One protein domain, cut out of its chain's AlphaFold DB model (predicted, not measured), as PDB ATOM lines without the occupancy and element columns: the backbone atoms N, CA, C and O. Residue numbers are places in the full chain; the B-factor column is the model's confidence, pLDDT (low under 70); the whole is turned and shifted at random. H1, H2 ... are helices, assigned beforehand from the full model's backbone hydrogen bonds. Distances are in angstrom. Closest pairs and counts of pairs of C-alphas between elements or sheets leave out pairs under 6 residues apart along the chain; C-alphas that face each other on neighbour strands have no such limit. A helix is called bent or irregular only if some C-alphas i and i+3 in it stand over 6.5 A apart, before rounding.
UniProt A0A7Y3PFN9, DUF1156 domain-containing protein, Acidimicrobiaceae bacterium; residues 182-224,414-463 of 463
ATOM      1  N   VAL A 182     195.610 186.405 255.026       91.94
ATOM      2  CA  VAL A 182     196.194 186.977 256.250       91.94
ATOM      3  C   VAL A 182     197.376 186.167 256.782       91.94
ATOM      4  O   VAL A 182     198.196 186.711 257.515       91.94
ATOM      5  N   ASN A 183     197.505 184.889 256.407       93.38
ATOM      6  CA  ASN A 183     198.565 184.036 256.937       93.38
ATOM      7  C   ASN A 183     199.979 184.525 256.553       93.38
ATOM      8  O   ASN A 183     200.213 184.938 255.406       93.38
ATOM      9  N   PRO A 184     200.951 184.429 257.478       92.62
ATOM     10  CA  PRO A 184     202.270 185.030 257.308       92.62
ATOM     11  C   PRO A 184     203.068 184.411 256.156       92.62
ATOM     12  O   PRO A 184     203.766 185.124 255.437       92.62
ATOM     13  N   GLU A 185     202.945 183.100 255.932       92.19
ATOM     14  CA  GLU A 185     203.700 182.402 254.886       92.19
ATOM     15  C   GLU A 185     203.297 182.876 253.483       92.19
ATOM     16  O   GLU A 185     204.153 183.169 252.648       92.19
ATOM     17  N   SER A 186     201.997 183.008 253.219       89.69
ATOM     18  CA  SER A 186     201.508 183.479 251.920       89.69
ATOM     19  C   SER A 186     201.809 184.956 251.691       89.69
ATOM     20  O   SER A 186     202.070 185.348 250.559       89.69
ATOM     21  N   ARG A 187     201.827 185.766 252.757       85.44
ATOM     22  CA  ARG A 187     202.181 187.194 252.705       85.44
ATOM     23  C   ARG A 187     203.649 187.440 252.361       85.44
ATOM     24  O   ARG A 187     203.960 188.460 251.755       85.44
ATOM     25  N   GLN A 188     204.540 186.520 252.727       84.75
ATOM     26  CA  GLN A 188     205.962 186.586 252.374       84.75
ATOM     27  C   GLN A 188     206.238 186.162 250.928       84.75
ATOM     28  O   GLN A 188     207.260 186.542 250.354       84.75
ATOM     29  N   ARG A 189     205.347 185.372 250.317       81.12
ATOM     30  CA  ARG A 189     205.486 184.977 248.916       81.12
ATOM     31  C   ARG A 189     205.132 186.166 248.027       81.12
ATOM     32  O   ARG A 189     203.994 186.622 248.011       81.12
ATOM     33  N   THR A 190     206.088 186.630 247.225       61.19
ATOM     34  CA  THR A 190     205.827 187.612 246.167       61.19
ATOM     35  C   THR A 190     204.943 186.973 245.096       61.19
ATOM     36  O   THR A 190     205.436 186.344 244.160       61.19
ATOM     37  N   THR A 191     203.623 187.084 245.225       64.88
ATOM     38  CA  THR A 191     202.705 186.637 244.176       64.88
ATOM     39  C   THR A 191     202.742 187.623 243.014       64.88
ATOM     40  O   THR A 191     202.445 188.807 243.171       64.88
ATOM     41  N   THR A 192     203.087 187.138 241.822       57.34
ATOM     42  CA  THR A 192     203.005 187.891 240.566       57.34
ATOM     43  C   THR A 192     201.539 188.046 240.143       57.34
ATOM     44  O   THR A 192     201.038 187.342 239.272       57.34
ATOM     45  N   GLY A 193     200.821 188.963 240.795       67.44
ATOM     46  CA  GLY A 193     199.435 189.321 240.473       67.44
ATOM     47  C   GLY A 193     198.514 189.406 241.691       67.44
ATOM     48  O   GLY A 193     198.835 188.921 242.772       67.44
ATOM     49  N   ALA A 194     197.351 190.039 241.505       79.56
ATOM     50  CA  ALA A 194     196.303 190.117 242.522       79.56
ATOM     51  C   ALA A 194     195.564 188.775 242.672       79.56
ATOM     52  O   ALA A 194     195.273 188.108 241.674       79.56
ATOM     53  N   TYR A 195     195.212 188.415 243.908       85.69
ATOM     54  CA  TYR A 195     194.371 187.254 244.209       85.69
ATOM     55  C   TYR A 195     193.006 187.385 243.519       85.69
ATOM     56  O   TYR A 195     192.384 188.449 243.519       85.69
ATOM     57  N   ARG A 196     192.521 186.299 242.905       87.88
ATOM     58  CA  ARG A 196     191.239 186.272 242.186       87.88
ATOM     59  C   ARG A 196     190.223 185.393 242.901       87.88
ATOM     60  O   ARG A 196     190.543 184.284 243.322       87.88
ATOM     61  N   GLY A 197     188.980 185.869 243.001       87.31
ATOM     62  CA  GLY A 197     187.916 185.142 243.694       87.31
ATOM     63  C   GLY A 197     188.330 184.805 245.129       87.31
ATOM     64  O   GLY A 197     188.977 185.612 245.787       87.31
ATOM     65  N   ALA A 198     188.019 183.600 245.600       89.38
ATOM     66  CA  ALA A 198     188.325 183.167 246.966       89.38
ATOM     67  C   ALA A 198     189.756 182.611 247.160       89.38
ATOM     68  O   ALA A 198     189.995 181.871 248.111       89.38
ATOM     69  N   GLN A 199     190.716 182.916 246.275       90.44
ATOM     70  CA  GLN A 199     192.075 182.361 246.363       90.44
ATOM     71  C   GLN A 199     192.799 182.726 247.666       90.44
ATOM     72  O   GLN A 199     193.409 181.845 248.260       90.44
ATOM     73  N   GLY A 200     192.710 183.978 248.133       91.25
ATOM     74  CA  GLY A 200     193.333 184.379 249.401       91.25
ATOM     75  C   GLY A 200     192.765 183.601 250.588       91.25
ATOM     76  O   GLY A 200     193.511 182.956 251.317       91.25
ATOM     77  N   LEU A 201     191.432 183.534 250.693       91.50
ATOM     78  CA  LEU A 201     190.756 182.709 251.699       91.50
ATOM     79  C   LEU A 201     191.161 181.227 251.606       91.50
ATOM     80  O   LEU A 201     191.335 180.569 252.626       91.50
ATOM     81  N   ALA A 202     191.327 180.688 250.396       91.81
ATOM     82  CA  ALA A 202     191.762 179.307 250.212       91.81
ATOM     83  C   ALA A 202     193.189 179.065 250.735       91.81
ATOM     84  O   ALA A 202     193.437 178.001 251.302       91.81
ATOM     85  N   GLU A 203     194.112 180.021 250.580       93.56
ATOM     86  CA  GLU A 203     195.446 179.929 251.190       93.56
ATOM     87  C   GLU A 203     195.368 179.944 252.722       93.56
ATOM     88  O   GLU A 203     195.994 179.101 253.364       93.56
ATOM     89  N   ASP A 204     194.544 180.818 253.306       93.88
ATOM     90  CA  ASP A 204     194.327 180.853 254.758       93.88
ATOM     91  C   ASP A 204     193.754 179.529 255.281       93.88
ATOM     92  O   ASP A 204     194.290 178.949 256.224       93.88
ATOM     93  N   VAL A 205     192.715 178.988 254.636       93.56
ATOM     94  CA  VAL A 205     192.117 177.698 255.025       93.56
ATOM     95  C   VAL A 205     193.146 176.565 254.975       93.56
ATOM     96  O   VAL A 205     193.157 175.712 255.864       93.56
ATOM     97  N   ARG A 206     194.034 176.544 253.970       95.19
ATOM     98  CA  ARG A 206     195.104 175.536 253.896       95.19
ATOM     99  C   ARG A 206     196.129 175.713 255.010       95.19
ATOM    100  O   ARG A 206     196.486 174.722 255.644       95.19
ATOM    101  N   TYR A 207     196.579 176.941 255.249       96.25
ATOM    102  CA  TYR A 207     197.588 177.245 256.261       96.25
ATOM    103  C   TYR A 207     197.088 176.914 257.673       96.25
ATOM    104  O   TYR A 207     197.670 176.077 258.365       96.25
ATOM    105  N   TYR A 208     195.954 177.487 258.081       96.50
ATOM    106  CA  TYR A 208     195.409 177.263 259.421       96.50
ATOM    107  C   TYR A 208     194.853 175.846 259.594       96.50
ATOM    108  O   TYR A 208     194.915 175.291 260.689       96.50
ATOM    109  N   GLY A 209     194.381 175.209 258.517       96.00
ATOM    110  CA  GLY A 209     194.041 173.786 258.529       96.00
ATOM    111  C   GLY A 209     195.260 172.891 258.781       96.00
ATOM    112  O   GLY A 209     195.164 171.911 259.523       96.00
ATOM    113  N   ALA A 210     196.424 173.231 258.216       97.19
ATOM    114  CA  ALA A 210     197.677 172.532 258.492       97.19
ATOM    115  C   ALA A 210     198.162 172.766 259.933       97.19
ATOM    116  O   ALA A 210     198.591 171.811 260.584       97.19
ATOM    117  N   LEU A 211     198.023 173.991 260.455       97.19
ATOM    118  CA  LEU A 211     198.305 174.309 261.859       97.19
ATOM    119  C   LEU A 211     197.421 173.490 262.810       97.19
ATOM    120  O   LEU A 211     197.942 172.800 263.683       97.19
ATOM    121  N   LEU A 212     196.100 173.490 262.593       97.25
ATOM    122  CA  LEU A 212     195.150 172.695 263.376       97.25
ATOM    123  C   LEU A 212     195.534 171.211 263.369       97.25
ATOM    124  O   LEU A 212     195.562 170.568 264.416       97.25
ATOM    125  N   LYS A 213     195.873 170.668 262.193       96.12
ATOM    126  CA  LYS A 213     196.329 169.280 262.055       96.12
ATOM    127  C   LYS A 213     197.601 169.013 262.865       96.12
ATOM    128  O   LYS A 213     197.683 167.968 263.502       96.12
ATOM    129  N   SER A 214     198.579 169.919 262.833       96.94
ATOM    130  CA  SER A 214     199.829 169.800 263.597       96.94
ATOM    131  C   SER A 214     199.567 169.754 265.102       96.94
ATOM    132  O   SER A 214     200.013 168.829 265.777       96.94
ATOM    133  N   LEU A 215     198.788 170.710 265.615       97.44
ATOM    134  CA  LEU A 215     198.434 170.790 267.035       97.44
ATOM    135  C   LEU A 215     197.630 169.563 267.488       97.44
ATOM    136  O   LEU A 215     197.875 168.999 268.554       97.44
ATOM    137  N   ALA A 216     196.695 169.104 266.653       96.44
ATOM    138  CA  ALA A 216     195.932 167.891 266.922       96.44
ATOM    139  C   ALA A 216     196.835 166.652 266.936       96.44
ATOM    140  O   ALA A 216     196.673 165.790 267.795       96.44
ATOM    141  N   TYR A 217     197.806 166.560 266.023       95.50
ATOM    142  CA  TYR A 217     198.769 165.459 265.999       95.50
ATOM    143  C   TYR A 217     199.613 165.418 267.277       95.50
ATOM    144  O   TYR A 217     199.763 164.350 267.868       95.50
ATOM    145  N   GLU A 218     200.102 166.565 267.751       96.19
ATOM    146  CA  GLU A 218     200.845 166.660 269.012       96.19
ATOM    147  C   GLU A 218     200.027 166.121 270.195       96.19
ATOM    148  O   GLU A 218     200.515 165.288 270.956       96.19
ATOM    149  N   LYS A 219     198.750 166.514 270.301       94.62
ATOM    150  CA  LYS A 219     197.862 166.093 271.398       94.62
ATOM    151  C   LYS A 219     197.364 164.648 271.288       94.62
ATOM    152  O   LYS A 219     197.074 164.028 272.309       94.62
ATOM    153  N   LEU A 220     197.216 164.112 270.074       93.88
ATOM    154  CA  LEU A 220     196.546 162.825 269.842       93.88
ATOM    155  C   LEU A 220     197.493 161.671 269.505       93.88
ATOM    156  O   LEU A 220     197.107 160.516 269.685       93.88
ATOM    157  N   SER A 221     198.708 161.936 269.023       92.69
ATOM    158  CA  SER A 221     199.619 160.902 268.501       92.69
ATOM    159  C   SER A 221     199.880 159.755 269.487       92.69
ATOM    160  O   SER A 221     199.906 158.594 269.080       92.69
ATOM    161  N   SER A 222     199.959 160.034 270.792       91.94
ATOM    162  CA  SER A 222     200.149 159.014 271.834       91.94
ATOM    163  C   SER A 222     198.996 158.006 271.957       91.94
ATOM    164  O   SER A 222     199.195 156.922 272.505       91.94
ATOM    165  N   TYR A 223     197.798 158.341 271.469       92.56
ATOM    166  CA  TYR A 223     196.610 157.471 271.457       92.56
ATOM    167  C   TYR A 223     196.468 156.662 270.157       92.56
ATOM    168  O   TYR A 223     195.624 155.757 270.065       92.56
ATOM    169  N   TYR A 224     197.297 156.991 269.166       92.88
ATOM    170  CA  TYR A 224     197.319 156.414 267.827       92.88
ATOM    171  C   TYR A 224     198.758 156.070 267.410       92.88
ATOM    172  O   TYR A 224     199.246 156.603 266.409       92.88
ATOM    173  N   LEU A 414     185.518 160.337 271.091       95.25
ATOM    174  CA  LEU A 414     185.163 161.551 271.827       95.25
ATOM    175  C   LEU A 414     186.396 162.418 272.073       95.25
ATOM    176  O   LEU A 414     186.370 163.576 271.684       95.25
ATOM    177  N   LEU A 415     187.496 161.840 272.580       94.94
ATOM    178  CA  LEU A 415     188.755 162.569 272.780       94.94
ATOM    179  C   LEU A 415     189.211 163.276 271.496       94.94
ATOM    180  O   LEU A 415     189.632 164.428 271.535       94.94
ATOM    181  N   THR A 416     189.140 162.592 270.353       94.38
ATOM    182  CA  THR A 416     189.556 163.174 269.070       94.38
ATOM    183  C   THR A 416     188.667 164.348 268.680       94.38
ATOM    184  O   THR A 416     189.174 165.415 268.345       94.38
ATOM    185  N   LEU A 417     187.346 164.163 268.733       94.25
ATOM    186  CA  LEU A 417     186.379 165.192 268.357       94.25
ATOM    187  C   LEU A 417     186.474 166.419 269.273       94.25
ATOM    188  O   LEU A 417     186.485 167.539 268.768       94.25
ATOM    189  N   THR A 418     186.602 166.217 270.589       94.06
ATOM    190  CA  THR A 418     186.765 167.317 271.548       94.06
ATOM    191  C   THR A 418     188.102 168.017 271.361       94.06
ATOM    192  O   THR A 418     188.123 169.233 271.300       94.06
ATOM    193  N   THR A 419     189.197 167.283 271.131       95.12
ATOM    194  CA  THR A 419     190.512 167.897 270.872       95.12
ATOM    195  C   THR A 419     190.481 168.808 269.648       95.12
ATOM    196  O   THR A 419     191.020 169.909 269.691       95.12
ATOM    197  N   PHE A 420     189.837 168.380 268.555       94.94
ATOM    198  CA  PHE A 420     189.659 169.253 267.394       94.94
ATOM    199  C   PHE A 420     188.804 170.475 267.724       94.94
ATOM    200  O   PHE A 420     189.154 171.564 267.284       94.94
ATOM    201  N   SER A 421     187.717 170.301 268.478       93.44
ATOM    202  CA  SER A 421     186.845 171.404 268.892       93.44
ATOM    203  C   SER A 421     187.589 172.431 269.748       93.44
ATOM    204  O   SER A 421     187.530 173.617 269.446       93.44
ATOM    205  N   ASP A 422     188.326 171.979 270.761       93.44
ATOM    206  CA  ASP A 422     189.054 172.835 271.702       93.44
ATOM    207  C   ASP A 422     190.166 173.622 270.990       93.44
ATOM    208  O   ASP A 422     190.339 174.819 271.207       93.44
ATOM    209  N   LEU A 423     190.882 172.974 270.063       96.50
ATOM    210  CA  LEU A 423     191.944 173.612 269.281       96.50
ATOM    211  C   LEU A 423     191.443 174.694 268.315       96.50
ATOM    212  O   LEU A 423     192.249 175.500 267.843       96.50
ATOM    213  N   LEU A 424     190.149 174.725 267.976       93.75
ATOM    214  CA  LEU A 424     189.627 175.774 267.099       93.75
ATOM    215  C   LEU A 424     189.774 177.153 267.736       93.75
ATOM    216  O   LEU A 424     190.037 178.105 267.005       93.75
ATOM    217  N   ASP A 425     189.650 177.278 269.057       91.44
ATOM    218  CA  ASP A 425     189.809 178.569 269.729       91.44
ATOM    219  C   ASP A 425     191.264 179.061 269.676       91.44
ATOM    220  O   ASP A 425     191.503 180.206 269.284       91.44
ATOM    221  N   ASP A 426     192.239 178.174 269.896       92.88
ATOM    222  CA  ASP A 426     193.671 178.489 269.760       92.88
ATOM    223  C   ASP A 426     194.031 178.931 268.328       92.88
ATOM    224  O   ASP A 426     194.755 179.911 268.097       92.88
ATOM    225  N   VAL A 427     193.504 178.216 267.327       95.00
ATOM    226  CA  VAL A 427     193.728 178.546 265.914       95.00
ATOM    227  C   VAL A 427     193.053 179.868 265.559       95.00
ATOM    228  O   VAL A 427     193.652 180.680 264.857       95.00
ATOM    229  N   ARG A 428     191.848 180.140 266.068       90.88
ATOM    230  CA  ARG A 428     191.148 181.417 265.851       90.88
ATOM    231  C   ARG A 428     191.916 182.599 266.431       90.88
ATOM    232  O   ARG A 428     191.999 183.635 265.773       90.88
ATOM    233  N   ASP A 429     192.500 182.450 267.614       91.94
ATOM    234  CA  ASP A 429     193.342 183.489 268.212       91.94
ATOM    235  C   ASP A 429     194.605 183.743 267.386       91.94
ATOM    236  O   ASP A 429     195.031 184.891 267.233       91.94
ATOM    237  N   THR A 430     195.175 182.689 266.800       94.38
ATOM    238  CA  THR A 430     196.302 182.806 265.865       94.38
ATOM    239  C   THR A 430     195.891 183.558 264.598       94.38
ATOM    240  O   THR A 430     196.515 184.562 264.262       94.38
ATOM    241  N   VAL A 431     194.778 183.166 263.963       93.19
ATOM    242  CA  VAL A 431     194.214 183.853 262.784       93.19
ATOM    243  C   VAL A 431     193.988 185.336 263.067       93.19
ATOM    244  O   VAL A 431     194.293 186.178 262.227       93.19
ATOM    245  N   ARG A 432     193.459 185.676 264.250       89.88
ATOM    246  CA  ARG A 432     193.220 187.070 264.637       89.88
ATOM    247  C   ARG A 432     194.525 187.856 264.735       89.88
ATOM    248  O   ARG A 432     194.589 188.959 264.204       89.88
ATOM    249  N   LYS A 433     195.551 187.312 265.399       92.62
ATOM    250  CA  LYS A 433     196.868 187.966 265.513       92.62
ATOM    251  C   LYS A 433     197.480 188.220 264.136       92.62
ATOM    252  O   LYS A 433     197.937 189.330 263.877       92.62
ATOM    253  N   ASP A 434     197.413 187.228 263.255       93.62
ATOM    254  CA  ASP A 434     197.927 187.330 261.890       93.62
ATOM    255  C   ASP A 434     197.123 188.341 261.056       93.62
ATOM    256  O   ASP A 434     197.705 189.139 260.323       93.62
ATOM    257  N   ALA A 435     195.797 188.394 261.220       89.44
ATOM    258  CA  ALA A 435     194.953 189.396 260.568       89.44
ATOM    259  C   ALA A 435     195.289 190.827 261.020       89.44
ATOM    260  O   ALA A 435     195.399 191.718 260.179       89.44
ATOM    261  N   VAL A 436     195.506 191.049 262.322       89.56
ATOM    262  CA  VAL A 436     195.953 192.354 262.847       89.56
ATOM    263  C   VAL A 436     197.330 192.723 262.297       89.56
ATOM    264  O   VAL A 436     197.532 193.855 261.869       89.56
ATOM    265  N   ALA A 437     198.262 191.769 262.241       89.44
ATOM    266  CA  ALA A 437     199.578 191.978 261.634       89.44
ATOM    267  C   ALA A 437     199.511 192.227 260.112       89.44
ATOM    268  O   ALA A 437     200.439 192.790 259.537       89.44
ATOM    269  N   ALA A 438     198.417 191.823 259.464       85.88
ATOM    270  CA  ALA A 438     198.108 192.100 258.065       85.88
ATOM    271  C   ALA A 438     197.298 193.399 257.862       85.88
ATOM    272  O   ALA A 438     196.715 193.578 256.790       85.88
ATOM    273  N   ASP A 439     197.266 194.284 258.865       84.50
ATOM    274  CA  ASP A 439     196.594 195.591 258.865       84.50
ATOM    275  C   ASP A 439     195.057 195.530 258.772       84.50
ATOM    276  O   ASP A 439     194.403 196.495 258.365       84.50
ATOM    277  N   PHE A 440     194.436 194.411 259.164       80.12
ATOM    278  CA  PHE A 440     192.983 194.368 259.328       80.12
ATOM    279  C   PHE A 440     192.580 195.081 260.623       80.12
ATOM    280  O   PHE A 440     193.201 194.905 261.670       80.12
ATOM    281  N   VAL A 441     191.488 195.850 260.566       79.81
ATOM    282  CA  VAL A 441     190.924 196.550 261.731       79.81
ATOM    283  C   VAL A 441     190.525 195.530 262.803       79.81
ATOM    284  O   VAL A 441     189.746 194.623 262.524       79.81
ATOM    285  N   ASP A 442     191.032 195.669 264.030       79.06
ATOM    286  CA  ASP A 442     190.634 194.831 265.172       79.06
ATOM    287  C   ASP A 442     189.390 195.413 265.856       79.06
ATOM    288  O   ASP A 442     189.472 196.012 266.928       79.06
ATOM    289  N   ASP A 443     188.234 195.291 265.203       74.69
ATOM    290  CA  ASP A 443     186.947 195.668 265.783       74.69
ATOM    291  C   ASP A 443     186.261 194.487 266.495       74.69
ATOM    292  O   ASP A 443     186.625 193.318 266.345       74.69
ATOM    293  N   ASP A 444     185.242 194.780 267.303       71.00
ATOM    294  CA  ASP A 444     184.442 193.753 267.986       71.00
ATOM    295  C   ASP A 444     183.394 193.086 267.059       71.00
ATOM    296  O   ASP A 444     182.632 192.218 267.497       71.00
ATOM    297  N   SER A 445     183.362 193.443 265.769       73.88
ATOM    298  CA  SER A 445     182.336 193.015 264.811       73.88
ATOM    299  C   SER A 445     182.645 191.637 264.213       73.88
ATOM    300  O   SER A 445     183.517 191.472 263.361       73.88
ATOM    301  N   GLY A 446     181.893 190.614 264.627       69.56
ATOM    302  CA  GLY A 446     181.945 189.281 264.010       69.56
ATOM    303  C   GLY A 446     181.259 189.214 262.638       69.56
ATOM    304  O   GLY A 446     180.517 190.120 262.252       69.56
ATOM    305  N   LEU A 447     181.427 188.092 261.921       70.69
ATOM    306  CA  LEU A 447     180.827 187.877 260.592       70.69
ATOM    307  C   LEU A 447     179.298 188.035 260.591       70.69
ATOM    308  O   LEU A 447     178.713 188.511 259.616       70.69
ATOM    309  N   ALA A 448     178.665 187.619 261.691       65.75
ATOM    310  CA  ALA A 448     177.220 187.697 261.892       65.75
ATOM    311  C   ALA A 448     176.691 189.142 261.893       65.75
ATOM    312  O   ALA A 448     175.545 189.360 261.525       65.75
ATOM    313  N   ASN A 449     177.542 190.117 262.227       68.12
ATOM    314  CA  ASN A 449     177.217 191.546 262.236       68.12
ATOM    315  C   ASN A 449     177.802 192.267 261.010       68.12
ATOM    316  O   ASN A 449     178.110 193.452 261.083       68.12
ATOM    317  N   ALA A 450     178.030 191.537 259.911       66.50
ATOM    318  CA  ALA A 450     178.694 192.029 258.700       66.50
ATOM    319  C   ALA A 450     180.113 192.598 258.932       66.50
ATOM    320  O   ALA A 450     180.625 193.355 258.108       66.50
ATOM    321  N   GLY A 451     180.772 192.200 260.027       67.44
ATOM    322  CA  GLY A 451     182.151 192.582 260.305       67.44
ATOM    323  C   GLY A 451     183.106 192.093 259.215       67.44
ATOM    324  O   GLY A 451     182.925 191.011 258.649       67.44
ATOM    325  N   SER A 452     184.130 192.897 258.925       65.81
ATOM    326  CA  SER A 452     185.174 192.577 257.937       65.81
ATOM    327  C   SER A 452     186.604 192.738 258.471       65.81
ATOM    328  O   SER A 452     187.558 192.574 257.709       65.81
ATOM    329  N   GLY A 453     186.732 193.041 259.769       66.69
ATOM    330  CA  GLY A 453     187.986 193.176 260.504       66.69
ATOM    331  C   GLY A 453     188.567 191.846 260.997       66.69
ATOM    332  O   GLY A 453     188.108 190.766 260.625       66.69
ATOM    333  N   ALA A 454     189.569 191.909 261.874       71.44
ATOM    334  CA  ALA A 454     190.300 190.747 262.389       71.44
ATOM    335  C   ALA A 454     189.402 189.734 263.129       71.44
ATOM    336  O   ALA A 454     189.722 188.546 263.203       71.44
ATOM    337  N   ARG A 455     188.240 190.171 263.640       69.94
ATOM    338  CA  ARG A 455     187.236 189.305 264.277       69.94
ATOM    339  C   ARG A 455     186.140 188.802 263.346       69.94
ATOM    340  O   ARG A 455     185.312 188.006 263.789       69.94
ATOM    341  N   ALA A 456     186.156 189.143 262.058       58.41
ATOM    342  CA  ALA A 456     185.218 188.609 261.069       58.41
ATOM    343  C   ALA A 456     185.311 187.074 260.895       58.41
ATOM    344  O   ALA A 456     184.460 186.480 260.248       58.41
ATOM    345  N   GLY A 457     186.289 186.399 261.513       50.62
ATOM    346  CA  GLY A 457     186.315 184.938 261.676       50.62
ATOM    347  C   GLY A 457     185.401 184.383 262.787       50.62
ATOM    348  O   GLY A 457     185.276 183.167 262.925       50.62
ATOM    349  N   ARG A 458     184.748 185.227 263.605       40.16
ATOM    350  CA  ARG A 458     183.738 184.796 264.591       40.16
ATOM    351  C   ARG A 458     182.426 184.457 263.878       40.16
ATOM    352  O   ARG A 458     181.593 185.332 263.645       40.16
ATOM    353  N   VAL A 459     182.217 183.172 263.596       36.59
ATOM    354  CA  VAL A 459     180.859 182.611 263.619       36.59
ATOM    355  C   VAL A 459     180.493 182.476 265.105       36.59
ATOM    356  O   VAL A 459     181.311 181.943 265.862       36.59
ATOM    357  N   PRO A 460     179.363 183.030 265.581       31.17
ATOM    358  CA  PRO A 460     178.946 182.831 266.964       31.17
ATOM    359  C   PRO A 460     178.827 181.332 267.250       31.17
ATOM    360  O   PRO A 460     178.400 180.568 266.383       31.17
ATOM    361  N   SER A 461     179.239 180.927 268.454       27.36
ATOM    362  CA  SER A 461     178.996 179.570 268.944       27.36
ATOM    363  C   SER A 461     177.505 179.273 268.768       27.36
ATOM    364  O   SER A 461     176.699 180.117 269.172       27.36
ATOM    365  N   PRO A 462     177.114 178.149 268.143       28.06
ATOM    366  CA  PRO A 462     175.722 177.745 268.187       28.06
ATOM    367  C   PRO A 462     175.371 177.546 269.664       28.06
ATOM    368  O   PRO A 462     176.080 176.829 270.374       28.06
ATOM    369  N   VAL A 463     174.365 178.290 270.123       28.23
ATOM    370  CA  VAL A 463     173.720 178.088 271.427       28.23
ATOM    371  C   VAL A 463     172.949 176.779 271.388       28.23
ATOM    372  O   VAL A 463     172.311 176.524 270.338       28.23
TER     373      VAL A 463
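AT A GLANCE: This is residues 182 to 224 and 414 to 463 of the 463 residues of the protein "DUF1156 domain-containing protein" of Acidimicrobiaceae bacterium (UniProt A0A7Y3PFN9). Two long helices, H2 and H3, are packed one over the other and cross at a slant, running opposite ways, with the little helix H1 beside the first part of H2 and the last part of H3. Beyond H3, on its side away from H2, residues 438 to 463 make a long tail with no named element, and residues 188 to 199, of which 188 belongs to H1 and 199 to H2, stick out. The printed part has 93 residues with three named helices, in the order H1, H2, H3, and no named strand; the class is all helix. It is only just loose, close to compact, with a radius of gyration of the C-alphas of 15.0 A and spans of 44 by 35 by 22 A.

HOW THE PARTS SIT: H2, residues 199 to 223, touches H3, residues 414 to 437, at a steep tilt of 41 degrees, opposite ways; their closest C-alphas, of Ala 216 and Phe 420, are 6.4 A apart. H1, residues 184 to 188, is close to H2 but not clearly touching; the closest C-alphas, of Ser 186 and Glu 203, are 7.1 A apart. H1 is also close to H3 but not clearly touching, at 6.7 A between the closest C-alphas, of Pro 184 and Asp 434. Every O i to N i+4 pair is within hydrogen-bond range in H1, against 19 of 21 in H2 and 18 of 20 in H3.

IN THESE COORDINATES: H2 measures 35.6 A from C-alpha 199 at (192.075, 182.361, 246.363) to C-alpha 223; it has a kink of 39 degrees near residue 217 and is irregular, with C-alphas 219 and 222 7.5 A apart. H3 measures 35.2 A and ends with C-alpha 437 at (199.578, 191.978, 261.634); it is neither bent nor irregular, but only just: C-alphas 422 and 425 are 6.1 A apart. H1 measures 6.4 A from C-alpha 184 at (202.270, 185.030, 257.308).

THE WHOLE: The two C-alphas farthest apart, of Thr 192 and Leu 414, are 44.6 A apart. Residues 225 to 413 are not printed, and C-alphas 224 and 414 are 13.8 A apart across this cut. The link from H1 to H2 is short. Mean pLDDT of the printed part is 82.8; it is under 70 at residues 190 to 193, 446, 448 to 453 and 455 to 463, the last being the chain's last residue.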